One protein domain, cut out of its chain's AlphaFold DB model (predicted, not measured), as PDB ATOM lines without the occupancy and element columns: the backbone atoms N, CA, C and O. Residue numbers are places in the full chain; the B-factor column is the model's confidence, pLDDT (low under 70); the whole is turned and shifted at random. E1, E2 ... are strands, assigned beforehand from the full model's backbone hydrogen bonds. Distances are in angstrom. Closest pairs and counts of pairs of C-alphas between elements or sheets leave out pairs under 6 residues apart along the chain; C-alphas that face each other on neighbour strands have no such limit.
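AT A GLANCE: This is residues 3 to 96 of the 100 residues of an uncharacterized protein of Dictyostelium purpureum (UniProt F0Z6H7). Six strands ring a closed barrel, in which the long strands E2, E4 and E5 bend sharply as they wrap round; a long link, residues 43 to 55, joins E3 to E4 and briefly pairs with E2. The printed part has 94 residues, with no named helix and strands E1 to E6 in chain order; the class is all strand. Round the ring run E1, E2, E3, E6, E5, E4 and back to E1, all antiparallel. The whole is compact, with a radius of gyration of the C-alphas of 12.4 A and spans of 35 by 29 by 22 A.

HOW THE PARTS SIT: Start with E1, residues 3 to 12: it forms a hairpin with E2, residues 18 to 33, where N 5 and O 23 are 2.8 A apart. E2 bends by 107 degrees at residue 26, and its hairpin with E3, residues 36 to 42, has N 30 and O 38 2.9 A apart. E4, residues 56 to 67, E5, residues 70 to 84, and E6, residues 89 to 95, form a meander, each strand the antiparallel neighbour of the one before, as do E1, E2 and E3. Look at N 72 and O 65, 2.9 A apart, for E5 and E4, and at N 82 and O 91, 2.9 A, for E5 and E6. Across the neighbour strands E3 and E6, N 39 and O 92 are within hydrogen-bond range at 2.8 A; across the neighbour strands E1 and E4, N 6 and O 64 are within it at 2.9 A. E1, E2, E3 and E4 form a Greek key, four strands in a row of which three are a meander and the first is the antiparallel neighbour of the fourth, and so do E3, E4, E5 and E6. E1 and E6 are apart, as are E2 and E5.

IN THESE COORDINATES: Find C-alpha 3 at (21.760, 9.367, -12.451); from there E1 runs 25.7 A. E2 spans 30.4 A, E3 19.8 A, E4 23.6 A, E5 26.7 A and E6 19.4 A, ending at C-alpha 95, (21.011, 26.803, -17.416).

THE WHOLE: The C-alphas of Tyr 15 and Asp 33 are the two farthest apart, 37.6 A. The printed part has no cut, and the link from E3 to E4 is long. Residues 43 to 45 are under pLDDT 70.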
ATOM      1  N   LEU A   3      21.205   8.249 -11.700       87.69
ATOM      2  CA  LEU A   3      21.760   9.367 -12.451       87.69
ATOM      3  C   LEU A   3      23.237   9.471 -12.104       87.69
ATOM      4  O   LEU A   3      23.593   9.286 -10.939       87.69
ATOM      5  N   ILE A   4      24.068   9.782 -13.092       89.94
ATOM      6  CA  ILE A   4      25.457  10.183 -12.879       89.94
ATOM      7  C   ILE A   4      25.626  11.569 -13.489       89.94
ATOM      8  O   ILE A   4      25.345  11.757 -14.668       89.94
ATOM      9  N   ILE A   5      26.078  12.524 -12.687       91.56
ATOM     10  CA  ILE A   5      26.470  13.855 -13.128       91.56
ATOM     11  C   ILE A   5      27.968  13.998 -12.864       91.56
ATOM     12  O   ILE A   5      28.409  13.816 -11.731       91.56
ATOM     13  N   SER A   6      28.731  14.347 -13.895       92.94
ATOM     14  CA  SER A   6      30.138  14.739 -13.786       92.94
ATOM     15  C   SER A   6      30.269  16.207 -14.169       92.94
ATOM     16  O   SER A   6      29.782  16.603 -15.228       92.94
ATOM     17  N   ILE A   7      30.919  17.001 -13.322       93.44
ATOM     18  CA  ILE A   7      31.031  18.456 -13.451       93.44
ATOM     19  C   ILE A   7      32.500  18.848 -13.401       93.44
ATOM     20  O   ILE A   7      33.225  18.433 -12.499       93.44
ATOM     21  N   TYR A   8      32.896  19.694 -14.346       93.12
ATOM     22  CA  TYR A   8      34.200  20.337 -14.409       93.12
ATOM     23  C   TYR A   8      33.956  21.843 -14.422       93.12
ATOM     24  O   TYR A   8      33.370  22.377 -15.370       93.12
ATOM     25  N   SER A   9      34.326  22.514 -13.336       89.06
ATOM     26  CA  SER A   9      34.194  23.962 -13.209       89.06
ATOM     27  C   SER A   9      35.250  24.667 -14.055       89.06
ATOM     28  O   SER A   9      36.331  24.130 -14.284       89.06
ATOM     29  N   ASN A  10      34.944  25.881 -14.512       86.56
ATOM     30  CA  ASN A  10      35.955  26.781 -15.070       86.56
ATOM     31  C   ASN A  10      36.758  27.510 -13.967       86.56
ATOM     32  O   ASN A  10      37.637  28.319 -14.255       86.56
ATOM     33  N   GLU A  11      36.422  27.253 -12.701       85.25
ATOM     34  CA  GLU A  11      37.120  27.763 -11.526       85.25
ATOM     35  C   GLU A  11      38.273  26.842 -11.112       85.25
ATOM     36  O   GLU A  11      38.236  25.622 -11.303       85.25
ATOM     37  N   TYR A  12      39.282  27.449 -10.491       84.06
ATOM     38  CA  TYR A  12      40.450  26.764  -9.954       84.06
ATOM     39  C   TYR A  12      40.480  26.889  -8.434       84.06
ATOM     40  O   TYR A  12      40.086  27.914  -7.873       84.06
ATOM     41  N   ASP A  13      40.961  25.848  -7.760       84.75
ATOM     42  CA  ASP A  13      41.184  25.901  -6.323       84.75
ATOM     43  C   ASP A  13      42.325  26.879  -5.975       84.75
ATOM     44  O   ASP A  13      43.034  27.413  -6.833       84.75
ATOM     45  N   LYS A  14      42.552  27.098  -4.677       84.25
ATOM     46  CA  LYS A  14      43.632  27.971  -4.183       84.25
ATOM     47  C   LYS A  14      45.054  27.518  -4.570       84.25
ATOM     48  O   LYS A  14      46.004  28.252  -4.313       84.25
ATOM     49  N   TYR A  15      45.206  26.317  -5.123       87.38
ATOM     50  CA  TYR A  15      46.464  25.745  -5.598       87.38
ATOM     51  C   TYR A  15      46.574  25.765  -7.132       87.38
ATOM     52  O   TYR A  15      47.591  25.325  -7.666       87.38
ATOM     53  N   GLY A  16      45.568  26.291  -7.837       83.69
ATOM     54  CA  GLY A  16      45.529  26.336  -9.295       83.69
ATOM     55  C   GLY A  16      45.091  25.025  -9.954       83.69
ATOM     56  O   GLY A  16      45.317  24.862 -11.152       83.69
ATOM     57  N   ASN A  17      44.480  24.089  -9.218       84.56
ATOM     58  CA  ASN A  17      43.918  22.865  -9.796       84.56
ATOM     59  C   ASN A  17      42.489  23.100 -10.285       84.56
ATOM     60  O   ASN A  17      41.721  23.815  -9.641       84.56
ATOM     61  N   GLU A  18      42.121  22.469 -11.400       84.69
ATOM     62  CA  GLU A  18      40.743  22.495 -11.904       84.69
ATOM     63  C   GLU A  18      39.794  21.875 -10.867       84.69
ATOM     64  O   GLU A  18      40.049  20.785 -10.342       84.69
ATOM     65  N   ILE A  19      38.696  22.570 -10.561       89.75
ATOM     66  CA  ILE A  19      37.696  22.070  -9.619       89.75
ATOM     67  C   ILE A  19      36.739  21.146 -10.372       89.75
ATOM     68  O   ILE A  19      35.927  21.590 -11.186       89.75
ATOM     69  N   ALA A  20      36.797  19.852 -10.069       91.62
ATOM     70  CA  ALA A  20      35.913  18.844 -10.641       91.62
ATOM     71  C   ALA A  20      35.192  18.053  -9.547       91.62
ATOM     72  O   ALA A  20      35.701  17.869  -8.441       91.62
ATOM     73  N   GLY A  21      34.003  17.549  -9.863       91.25
ATOM     74  CA  GLY A  21      33.219  16.741  -8.942       91.25
ATOM     75  C   GLY A  21      32.174  15.890  -9.645       91.25
ATOM     76  O   GLY A  21      31.873  16.071 -10.824       91.25
ATOM     77  N   SER A  22      31.621  14.924  -8.919       91.56
ATOM     78  CA  SER A  22      30.608  14.022  -9.455       91.56
ATOM     79  C   SER A  22      29.524  13.707  -8.432       91.56
ATOM     80  O   SER A  22      29.761  13.724  -7.223       91.56
ATOM     81  N   LEU A  23      28.330  13.409  -8.934       90.62
ATOM     82  CA  LEU A  23      27.178  12.942  -8.171       90.62
ATOM     83  C   LEU A  23      26.612  11.693  -8.831       90.62
ATOM     84  O   LEU A  23      26.304  11.706 -10.020       90.62
ATOM     85  N   LYS A  24      26.403  10.632  -8.052       88.81
ATOM     86  CA  LYS A  24      25.755   9.408  -8.526       88.81
ATOM     87  C   LYS A  24      24.711   8.903  -7.549       88.81
ATOM     88  O   LYS A  24      25.065   8.375  -6.499       88.81
ATOM     89  N   GLY A  25      23.441   8.905  -7.934       86.12
ATOM     90  CA  GLY A  25      22.418   8.226  -7.141       86.12
ATOM     91  C   GLY A  25      21.016   8.326  -7.695       86.12
ATOM     92  O   GLY A  25      20.818   8.560  -8.885       86.12
ATOM     93  N   LEU A  26      20.036   8.088  -6.821       84.25
ATOM     94  CA  LEU A  26      18.636   8.195  -7.190       84.25
ATOM     95  C   LEU A  26      18.291   9.651  -7.451       84.25
ATOM     96  O   LEU A  26      18.476  10.504  -6.585       84.25
ATOM     97  N   SER A  27      17.760   9.895  -8.642       84.38
ATOM     98  CA  SER A  27      17.319  11.214  -9.035       84.38
ATOM     99  C   SER A  27      15.872  11.290  -9.485       84.38
ATOM    100  O   SER A  27      15.257  10.289  -9.888       84.38
ATOM    101  N   CYS A  28      15.383  12.527  -9.434       82.88
ATOM    102  CA  CYS A  28      14.242  13.027 -10.179       82.88
ATOM    103  C   CYS A  28      14.724  14.127 -11.140       82.88
ATOM    104  O   CYS A  28      15.610  14.907 -10.783       82.88
ATOM    105  N   PHE A  29      14.143  14.163 -12.339       85.00
ATOM    106  CA  PHE A  29      14.374  15.195 -13.345       85.00
ATOM    107  C   PHE A  29      13.133  16.076 -13.448       85.00
ATOM    108  O   PHE A  29      12.014  15.568 -13.533       85.00
ATOM    109  N   GLN A  30      13.347  17.383 -13.463       84.81
ATOM    110  CA  GLN A  30      12.324  18.376 -13.732       84.81
ATOM    111  C   GLN A  30      12.879  19.382 -14.736       84.81
ATOM    112  O   GLN A  30      13.931  19.976 -14.515       84.81
ATOM    113  N   GLN A  31      12.138  19.607 -15.813       81.50
ATOM    114  CA  GLN A  31      12.369  20.725 -16.713       81.50
ATOM    115  C   GLN A  31      11.387  21.836 -16.341       81.50
ATOM    116  O   GLN A  31      10.178  21.606 -16.334       81.50
ATOM    117  N   VAL A  32      11.902  23.000 -15.939       77.38
ATOM    118  CA  VAL A  32      11.056  24.145 -15.544       77.38
ATOM    119  C   VAL A  32      10.657  24.970 -16.763       77.38
ATOM    120  O   VAL A  32       9.525  25.434 -16.844       77.38
ATOM    121  N   ASP A  33      11.575  25.109 -17.717       83.19
ATOM    122  CA  ASP A  33      11.376  25.762 -19.007       83.19
ATOM    123  C   ASP A  33      12.344  25.170 -20.051       83.19
ATOM    124  O   ASP A  33      13.091  24.229 -19.766       83.19
ATOM    125  N   ASP A  34      12.346  25.718 -21.265       80.12
ATOM    126  CA  ASP A  34      13.208  25.257 -22.363       80.12
ATOM    127  C   ASP A  34      14.711  25.362 -22.059       80.12
ATOM    128  O   ASP A  34      15.516  24.780 -22.782       80.12
ATOM    129  N   TYR A  35      15.108  26.083 -21.003       83.69
ATOM    130  CA  TYR A  35      16.496  26.436 -20.722       83.69
ATOM    131  C   TYR A  35      17.008  25.998 -19.348       83.69
ATOM    132  O   TYR A  35      18.205  26.105 -19.100       83.69
ATOM    133  N   ASN A  36      16.156  25.515 -18.449       87.69
ATOM    134  CA  ASN A  36      16.543  25.148 -17.090       87.69
ATOM    135  C   ASN A  36      16.257  23.669 -16.824       87.69
ATOM    136  O   ASN A  36      15.107  23.249 -16.653       87.69
ATOM    137  N   LEU A  37      17.336  22.888 -16.731       90.88
ATOM    138  CA  LEU A  37      17.293  21.482 -16.342       90.88
ATOM    139  C   LEU A  37      17.563  21.367 -14.843       90.88
ATOM    140  O   LEU A  37      18.611  21.804 -14.368       90.88
ATOM    141  N   ILE A  38      16.640  20.757 -14.101       92.69
ATOM    142  CA  ILE A  38      16.780  20.535 -12.663       92.69
ATOM    143  C   ILE A  38      16.862  19.040 -12.375       92.69
ATOM    144  O   ILE A  38      15.965  18.263 -12.706       92.69
ATOM    145  N   TYR A  39      17.924  18.650 -11.681       91.50
ATOM    146  CA  TYR A  39      18.114  17.308 -11.154       91.50
ATOM    147  C   TYR A  39      18.151  17.369  -9.635       91.50
ATOM    148  O   TYR A  39      18.882  18.163  -9.057       91.50
ATOM    149  N   THR A  40      17.371  16.524  -8.968       91.38
ATOM    150  CA  THR A  40      17.483  16.329  -7.513       91.38
ATOM    151  C   THR A  40      18.081  14.959  -7.243       91.38
ATOM    152  O   THR A  40      17.546  13.988  -7.766       91.38
ATOM    153  N   VAL A  41      19.159  14.869  -6.458       90.06
ATOM    154  CA  VAL A  41      19.920  13.637  -6.173       90.06
ATOM    155  C   VAL A  41      20.064  13.442  -4.662       90.06
ATOM    156  O   VAL A  41      20.546  14.329  -3.967       90.06
ATOM    157  N   SER A  42      19.674  12.286  -4.125       85.81
ATOM    158  CA  SER A  42      19.747  12.003  -2.677       85.81
ATOM    159  C   SER A  42      21.163  11.677  -2.201       85.81
ATOM    160  O   SER A  42      21.758  10.787  -2.790       85.81
ATOM    161  N   LYS A  43      21.683  12.297  -1.130       67.38
ATOM    162  CA  LYS A  43      23.064  12.223  -0.576       67.38
ATOM    163  C   LYS A  43      23.580  10.833  -0.205       67.38
ATOM    164  O   LYS A  43      24.788  10.667  -0.123       67.38
ATOM    165  N   ASP A  44      22.717   9.829  -0.059       62.66
ATOM    166  CA  ASP A  44      23.173   8.425  -0.008       62.66
ATOM    167  C   ASP A  44      23.776   7.966  -1.365       62.66
ATOM    168  O   ASP A  44      24.225   6.835  -1.534       62.66
ATOM    169  N   SER A  45      23.790   8.881  -2.339       63.88
ATOM    170  CA  SER A  45      24.590   8.907  -3.553       63.88
ATOM    171  C   SER A  45      26.086   9.012  -3.276       63.88
ATOM    172  O   SER A  45      26.546   9.785  -2.440       63.88
ATOM    173  N   PHE A  46      26.874   8.289  -4.065       74.56
ATOM    174  CA  PHE A  46      28.304   8.546  -4.147       74.56
ATOM    175  C   PHE A  46      28.501   9.974  -4.672       74.56
ATOM    176  O   PHE A  46      28.044  10.286  -5.777       74.56
ATOM    177  N   ASN A  47      29.135  10.841  -3.880       83.12
ATOM    178  CA  ASN A  47      29.465  12.197  -4.293       83.12
ATOM    179  C   ASN A  47      30.943  12.487  -4.050       83.12
ATOM    180  O   ASN A  47      31.517  12.076  -3.043       83.12
ATOM    181  N   THR A  48      31.522  13.220  -4.985       89.94
ATOM    182  CA  THR A  48      32.858  13.802  -4.881       89.94
ATOM    183  C   THR A  48      32.789  15.297  -5.173       89.94
ATOM    184  O   THR A  48      33.736  15.850  -5.723       89.94
ATOM    185  N   LEU A  49      31.635  15.932  -4.925       88.38
ATOM    186  CA  LEU A  49      31.486  17.362  -5.160       88.38
ATOM    187  C   LEU A  49      32.311  18.121  -4.121       88.38
ATOM    188  O   LEU A  49      32.097  17.920  -2.925       88.38
ATOM    189  N   PRO A  50      33.233  18.995  -4.548       89.19
ATOM    190  CA  PRO A  50      33.916  19.894  -3.635       89.19
ATOM    191  C   PRO A  50      32.914  20.849  -2.986       89.19
ATOM    192  O   PRO A  50      32.060  21.397  -3.684       89.19
ATOM    193  N   ASP A  51      33.067  21.109  -1.683       88.00
ATOM    194  CA  ASP A  51      32.203  22.037  -0.934       88.00
ATOM    195  C   ASP A  51      32.143  23.428  -1.575       88.00
ATOM    196  O   ASP A  51      31.128  24.108  -1.494       88.00
ATOM    197  N   MET A  52      33.216  23.826  -2.269       89.31
ATOM    198  CA  MET A  52      33.283  25.094  -2.990       89.31
ATOM    199  C   MET A  52      32.201  25.216  -4.062       89.31
ATOM    200  O   MET A  52      31.746  26.316  -4.286       89.31
ATOM    201  N   LEU A  53      31.757  24.129  -4.703       89.44
ATOM    202  CA  LEU A  53      30.720  24.186  -5.745       89.44
ATOM    203  C   LEU A  53      29.286  24.179  -5.185       89.44
ATOM    204  O   LEU A  53      28.338  24.253  -5.967       89.44
ATOM    205  N   ILE A  54      29.119  24.041  -3.868       91.12
ATOM    206  CA  ILE A  54      27.819  23.958  -3.197       91.12
ATOM    207  C   ILE A  54      27.379  25.363  -2.760       91.12
ATOM    208  O   ILE A  54      28.188  26.176  -2.326       91.12
ATOM    209  N   ASP A  55      26.084  25.638  -2.881       90.62
ATOM    210  CA  ASP A  55      25.403  26.885  -2.531       90.62
ATOM    211  C   ASP A  55      25.909  28.123  -3.298       90.62
ATOM    212  O   ASP A  55      25.696  29.265  -2.884       90.62
ATOM    213  N   GLN A  56      26.521  27.911  -4.469       86.12
ATOM    214  CA  GLN A  56      26.979  28.976  -5.359       86.12
ATOM    215  C   GLN A  56      26.652  28.714  -6.834       86.12
ATOM    216  O   GLN A  56      26.489  27.575  -7.274       86.12
ATOM    217  N   ASN A  57      26.554  29.802  -7.606       89.69
ATOM    218  CA  ASN A  57      26.499  29.745  -9.065       89.69
ATOM    219  C   ASN A  57      27.923  29.771  -9.609       89.69
ATOM    220  O   ASN A  57      28.692  30.653  -9.237       89.69
ATOM    221  N   PHE A  58      28.236  28.869 -10.531       91.38
ATOM    222  CA  PHE A  58      29.519  28.853 -11.225       91.38
ATOM    223  C   PHE A  58      29.324  28.519 -12.704       91.38
ATOM    224  O   PHE A  58      28.308  27.951 -13.115       91.38
ATOM    225  N   LEU A  59      30.307  28.885 -13.523       92.38
ATOM    226  CA  LEU A  59      30.329  28.509 -14.931       92.38
ATOM    227  C   LEU A  59      31.011  27.144 -15.065       92.38
ATOM    228  O   LEU A  59      32.216  27.019 -14.838       92.38
ATOM    229  N   ALA A  60      30.253  26.114 -15.436       92.38
ATOM    230  CA  ALA A  60      30.828  24.812 -15.730       92.38
ATOM    231  C   ALA A  60      31.498  24.857 -17.104       92.38
ATOM    232  O   ALA A  60      30.860  25.179 -18.108       92.38
ATOM    233  N   ARG A  61      32.776  24.480 -17.159       93.62
ATOM    234  CA  ARG A  61      33.488  24.264 -18.420       93.62
ATOM    235  C   ARG A  61      32.845  23.108 -19.182       93.62
ATOM    236  O   ARG A  61      32.529  23.252 -20.360       93.62
ATOM    237  N   PHE A  62      32.588  22.001 -18.480       93.62
ATOM    238  CA  PHE A  62      31.858  20.845 -18.993       93.62
ATOM    239  C   PHE A  62      30.971  20.222 -17.917       93.62
ATOM    240  O   PHE A  62      31.370  20.087 -16.758       93.62
ATOM    241  N   ILE A  63      29.792  19.762 -18.320       93.94
ATOM    242  CA  ILE A  63      28.925  18.921 -17.499       93.94
ATOM    243  C   ILE A  63      28.379  17.770 -18.342       93.94
ATOM    244  O   ILE A  63      27.825  17.973 -19.422       93.94
ATOM    245  N   ASN A  64      28.556  16.551 -17.838       94.06
ATOM    246  CA  ASN A  64      28.051  15.323 -18.440       94.06
ATOM    247  C   ASN A  64      26.996  14.713 -17.527       94.06
ATOM    248  O   ASN A  64      27.224  14.543 -16.330       94.06
ATOM    249  N   ILE A  65      25.862  14.347 -18.106       92.31
ATOM    250  CA  ILE A  65      24.717  13.792 -17.401       92.31
ATOM    251  C   ILE A  65      24.373  12.468 -18.059       92.31
ATOM    252  O   ILE A  65      23.960  12.439 -19.212       92.31
ATOM    253  N   ASN A  66      24.520  11.373 -17.324       90.81
ATOM    254  CA  ASN A  66      24.001  10.075 -17.726       90.81
ATOM    255  C   ASN A  66      22.694   9.819 -16.977       90.81
ATOM    256  O   ASN A  66      22.700   9.548 -15.770       90.81
ATOM    257  N   PHE A  67      21.581   9.905 -17.700       85.50
ATOM    258  CA  PHE A  67      20.249   9.639 -17.183       85.50
ATOM    259  C   PHE A  67      19.566   8.601 -18.069       85.50
ATOM    260  O   PHE A  67      19.389   8.811 -19.261       85.50
ATOM    261  N   ARG A  68      19.176   7.460 -17.486       83.94
ATOM    262  CA  ARG A  68      18.489   6.366 -18.205       83.94
ATOM    263  C   ARG A  68      19.247   5.827 -19.435       83.94
ATOM    264  O   ARG A  68      18.626   5.279 -20.337       83.94
ATOM    265  N   GLY A  69      20.578   5.928 -19.448       84.00
ATOM    266  CA  GLY A  69      21.412   5.475 -20.566       84.00
ATOM    267  C   GLY A  69      21.610   6.521 -21.665       84.00
ATOM    268  O   GLY A  69      22.424   6.298 -22.556       84.00
ATOM    269  N   GLU A  70      20.938   7.669 -21.580       86.56
ATOM    270  CA  GLU A  70      21.198   8.821 -22.436       86.56
ATOM    271  C   GLU A  70      22.283   9.690 -21.804       86.56
ATOM    272  O   GLU A  70      22.252   9.973 -20.601       86.56
ATOM    273  N   ILE A  71      23.257  10.095 -22.619       90.50
ATOM    274  CA  ILE A  71      24.329  10.998 -22.208       90.50
ATOM    275  C   ILE A  71      24.028  12.373 -22.793       90.50
ATOM    276  O   ILE A  71      24.024  12.549 -24.011       90.50
ATOM    277  N   LEU A  72      23.796  13.342 -21.915       91.06
ATOM    278  CA  LEU A  72      23.710  14.755 -22.258       91.06
ATOM    279  C   LEU A  72      25.014  15.435 -21.847       91.06
ATOM    280  O   LEU A  72      25.462  15.288 -20.709       91.06
ATOM    281  N   SER A  73      25.601  16.192 -22.766       92.38
ATOM    282  CA  SER A  73      26.851  16.915 -22.549       92.38
ATOM    283  C   SER A  73      26.637  18.387 -22.853       92.38
ATOM    284  O   SER A  73      26.174  18.737 -23.938       92.38
ATOM    285  N   PHE A  74      26.995  19.244 -21.903       92.62
ATOM    286  CA  PHE A  74      26.926  20.691 -22.057       92.62
ATOM    287  C   PHE A  74      28.295  21.302 -21.764       92.62
ATOM    288  O   PHE A  74      29.020  20.835 -20.882       92.62
ATOM    289  N   SER A  75      28.644  22.346 -22.507       92.62
ATOM    290  CA  SER A  75      29.881  23.108 -22.346       92.62
ATOM    291  C   SER A  75      29.558  24.562 -22.042       92.62
ATOM    292  O   SER A  75      28.626  25.102 -22.635       92.62
ATOM    293  N   GLU A  76      30.351  25.184 -21.171       92.31
ATOM    294  CA  GLU A  76      30.254  26.615 -20.844       92.31
ATOM    295  C   GLU A  76      28.846  27.035 -20.383       92.31
ATOM    296  O   GLU A  76      28.295  28.044 -20.821       92.31
ATOM    297  N   VAL A  77      28.249  26.237 -19.491       92.56
ATOM    298  CA  VAL A  77      26.893  26.472 -18.967       92.56
ATOM    299  C   VAL A  77      26.920  26.893 -17.499       92.56
ATOM    300  O   VAL A  77      27.659  26.301 -16.706       92.56
ATOM    301  N   PRO A  78      26.115  27.891 -17.090       93.44
ATOM    302  CA  PRO A  78      25.919  28.195 -15.680       93.44
ATOM    303  C   PRO A  78      25.274  27.018 -14.945       93.44
ATOM    304  O   PRO A  78      24.267  26.454 -15.392       93.44
ATOM    305  N   VAL A  79      25.845  26.673 -13.796       94.06
ATOM    306  CA  VAL A  79      25.365  25.611 -12.914       94.06
ATOM    307  C   VAL A  79      25.211  26.161 -11.502       94.06
ATOM    308  O   VAL A  79      26.061  26.898 -11.003       94.06
ATOM    309  N   PHE A  80      24.117  25.771 -10.855       94.50
ATOM    310  CA  PHE A  80      23.862  26.020  -9.442       94.50
ATOM    311  C   PHE A  80      23.622  24.695  -8.730       94.50
ATOM    312  O   PHE A  80      22.809  23.888  -9.193       94.50
ATOM    313  N   ILE A  81      24.300  24.468  -7.607       92.94
ATOM    314  CA  ILE A  81      24.127  23.266  -6.788       92.94
ATOM    315  C   ILE A  81      23.733  23.699  -5.384       92.94
ATOM    316  O   ILE A  81      24.520  24.334  -4.701       92.94
ATOM    317  N   ASP A  82      22.540  23.321  -4.944       93.44
ATOM    318  CA  ASP A  82      22.049  23.538  -3.578       93.44
ATOM    319  C   ASP A  82      22.031  22.206  -2.822       93.44
ATOM    320  O   ASP A  82      21.678  21.167  -3.397       93.44
ATOM    321  N   TYR A  83      22.405  22.215  -1.543       91.62
ATOM    322  CA  TYR A  83      22.319  21.039  -0.682       91.62
ATOM    323  C   TYR A  83      21.328  21.244   0.471       91.62
ATOM    324  O   TYR A  83      21.582  21.910   1.473       91.62
ATOM    325  N   ASN A  84      20.203  20.531   0.404       90.44
ATOM    326  CA  ASN A  84      19.221  20.533   1.477       90.44
ATOM    327  C   ASN A  84      19.605  19.528   2.570       90.44
ATOM    328  O   ASN A  84      19.438  18.316   2.407       90.44
ATOM    329  N   ILE A  85      20.048  20.031   3.725       87.12
ATOM    330  CA  ILE A  85      20.476  19.195   4.855       87.12
ATOM    331  C   ILE A  85      19.350  18.351   5.469       87.12
ATOM    332  O   ILE A  85      19.614  17.245   5.941       87.12
ATOM    333  N   LYS A  86      18.099  18.836   5.447       88.56
ATOM    334  CA  LYS A  86      16.949  18.144   6.055       88.56
ATOM    335  C   LYS A  86      16.554  16.919   5.243       88.56
ATOM    336  O   LYS A  86      16.348  15.849   5.804       88.56
ATOM    337  N   THR A  87      16.462  17.079   3.926       88.12
ATOM    338  CA  THR A  87      16.129  15.978   3.013       88.12
ATOM    339  C   THR A  87      17.361  15.202   2.566       88.12
ATOM    340  O   THR A  87      17.219  14.189   1.892       88.12
ATOM    341  N   LYS A  88      18.560  15.694   2.906       88.19
ATOM    342  CA  LYS A  88      19.850  15.213   2.417       88.19
ATOM    343  C   LYS A  88      19.864  15.092   0.889       88.19
ATOM    344  O   LYS A  88      20.273  14.067   0.367       88.19
ATOM    345  N   ASN A  89      19.399  16.107   0.165       90.38
ATOM    346  CA  ASN A  89      19.344  16.073  -1.300       90.38
ATOM    347  C   ASN A  89      20.178  17.204  -1.895       90.38
ATOM    348  O   ASN A  89      20.135  18.322  -1.394       90.38
ATOM    349  N   PHE A  90      20.866  16.915  -2.994       91.38
ATOM    350  CA  PHE A  90      21.440  17.913  -3.883       91.38
ATOM    351  C   PHE A  90      20.413  18.304  -4.936       91.38
ATOM    352  O   PHE A  90      19.789  17.429  -5.537       91.38
ATOM    353  N   LYS A  91      20.259  19.597  -5.192       93.12
ATOM    354  CA  LYS A  91      19.489  20.142  -6.305       93.12
ATOM    355  C   LYS A  91      20.458  20.828  -7.261       93.12
ATOM    356  O   LYS A  91      21.014  21.869  -6.935       93.12
ATOM    357  N   ILE A  92      20.641  20.244  -8.438       92.88
ATOM    358  CA  ILE A  92      21.499  20.758  -9.506       92.88
ATOM    359  C   ILE A  92      20.610  21.424 -10.545       92.88
ATOM    360  O   ILE A  92      19.737  20.773 -11.114       92.88
ATOM    361  N   THR A  93      20.830  22.710 -10.786       93.94
ATOM    362  CA  THR A  93      20.160  23.489 -11.830       93.94
ATOM    363  C   THR A  93      21.183  23.835 -12.900       93.94
ATOM    364  O   THR A  93      22.223  24.408 -12.590       93.94
ATOM    365  N   ILE A  94      20.894  23.477 -14.147       92.88
ATOM    366  CA  ILE A  94      21.751  23.732 -15.305       92.88
ATOM    367  C   ILE A  94      20.996  24.667 -16.232       92.88
ATOM    368  O   ILE A  94      19.898  24.331 -16.682       92.88
ATOM    369  N   ASN A  95      21.589  25.822 -16.516       91.88
ATOM    370  CA  ASN A  95      21.011  26.803 -17.416       91.88
ATOM    371  C   ASN A  95      21.658  26.681 -18.803       91.88
ATOM    372  O   ASN A  95      22.838  26.969 -18.972       91.88
ATOM    373  N   ILE A  96      20.893  26.244 -19.801       88.56
ATOM    374  CA  ILE A  96      21.369  26.013 -21.173       88.56
ATOM    375  C   ILE A  96      21.110  27.204 -22.106       88.56
ATOM    376  O   ILE A  96      21.226  27.071 -23.326       88.56
TER     377      ILE A  96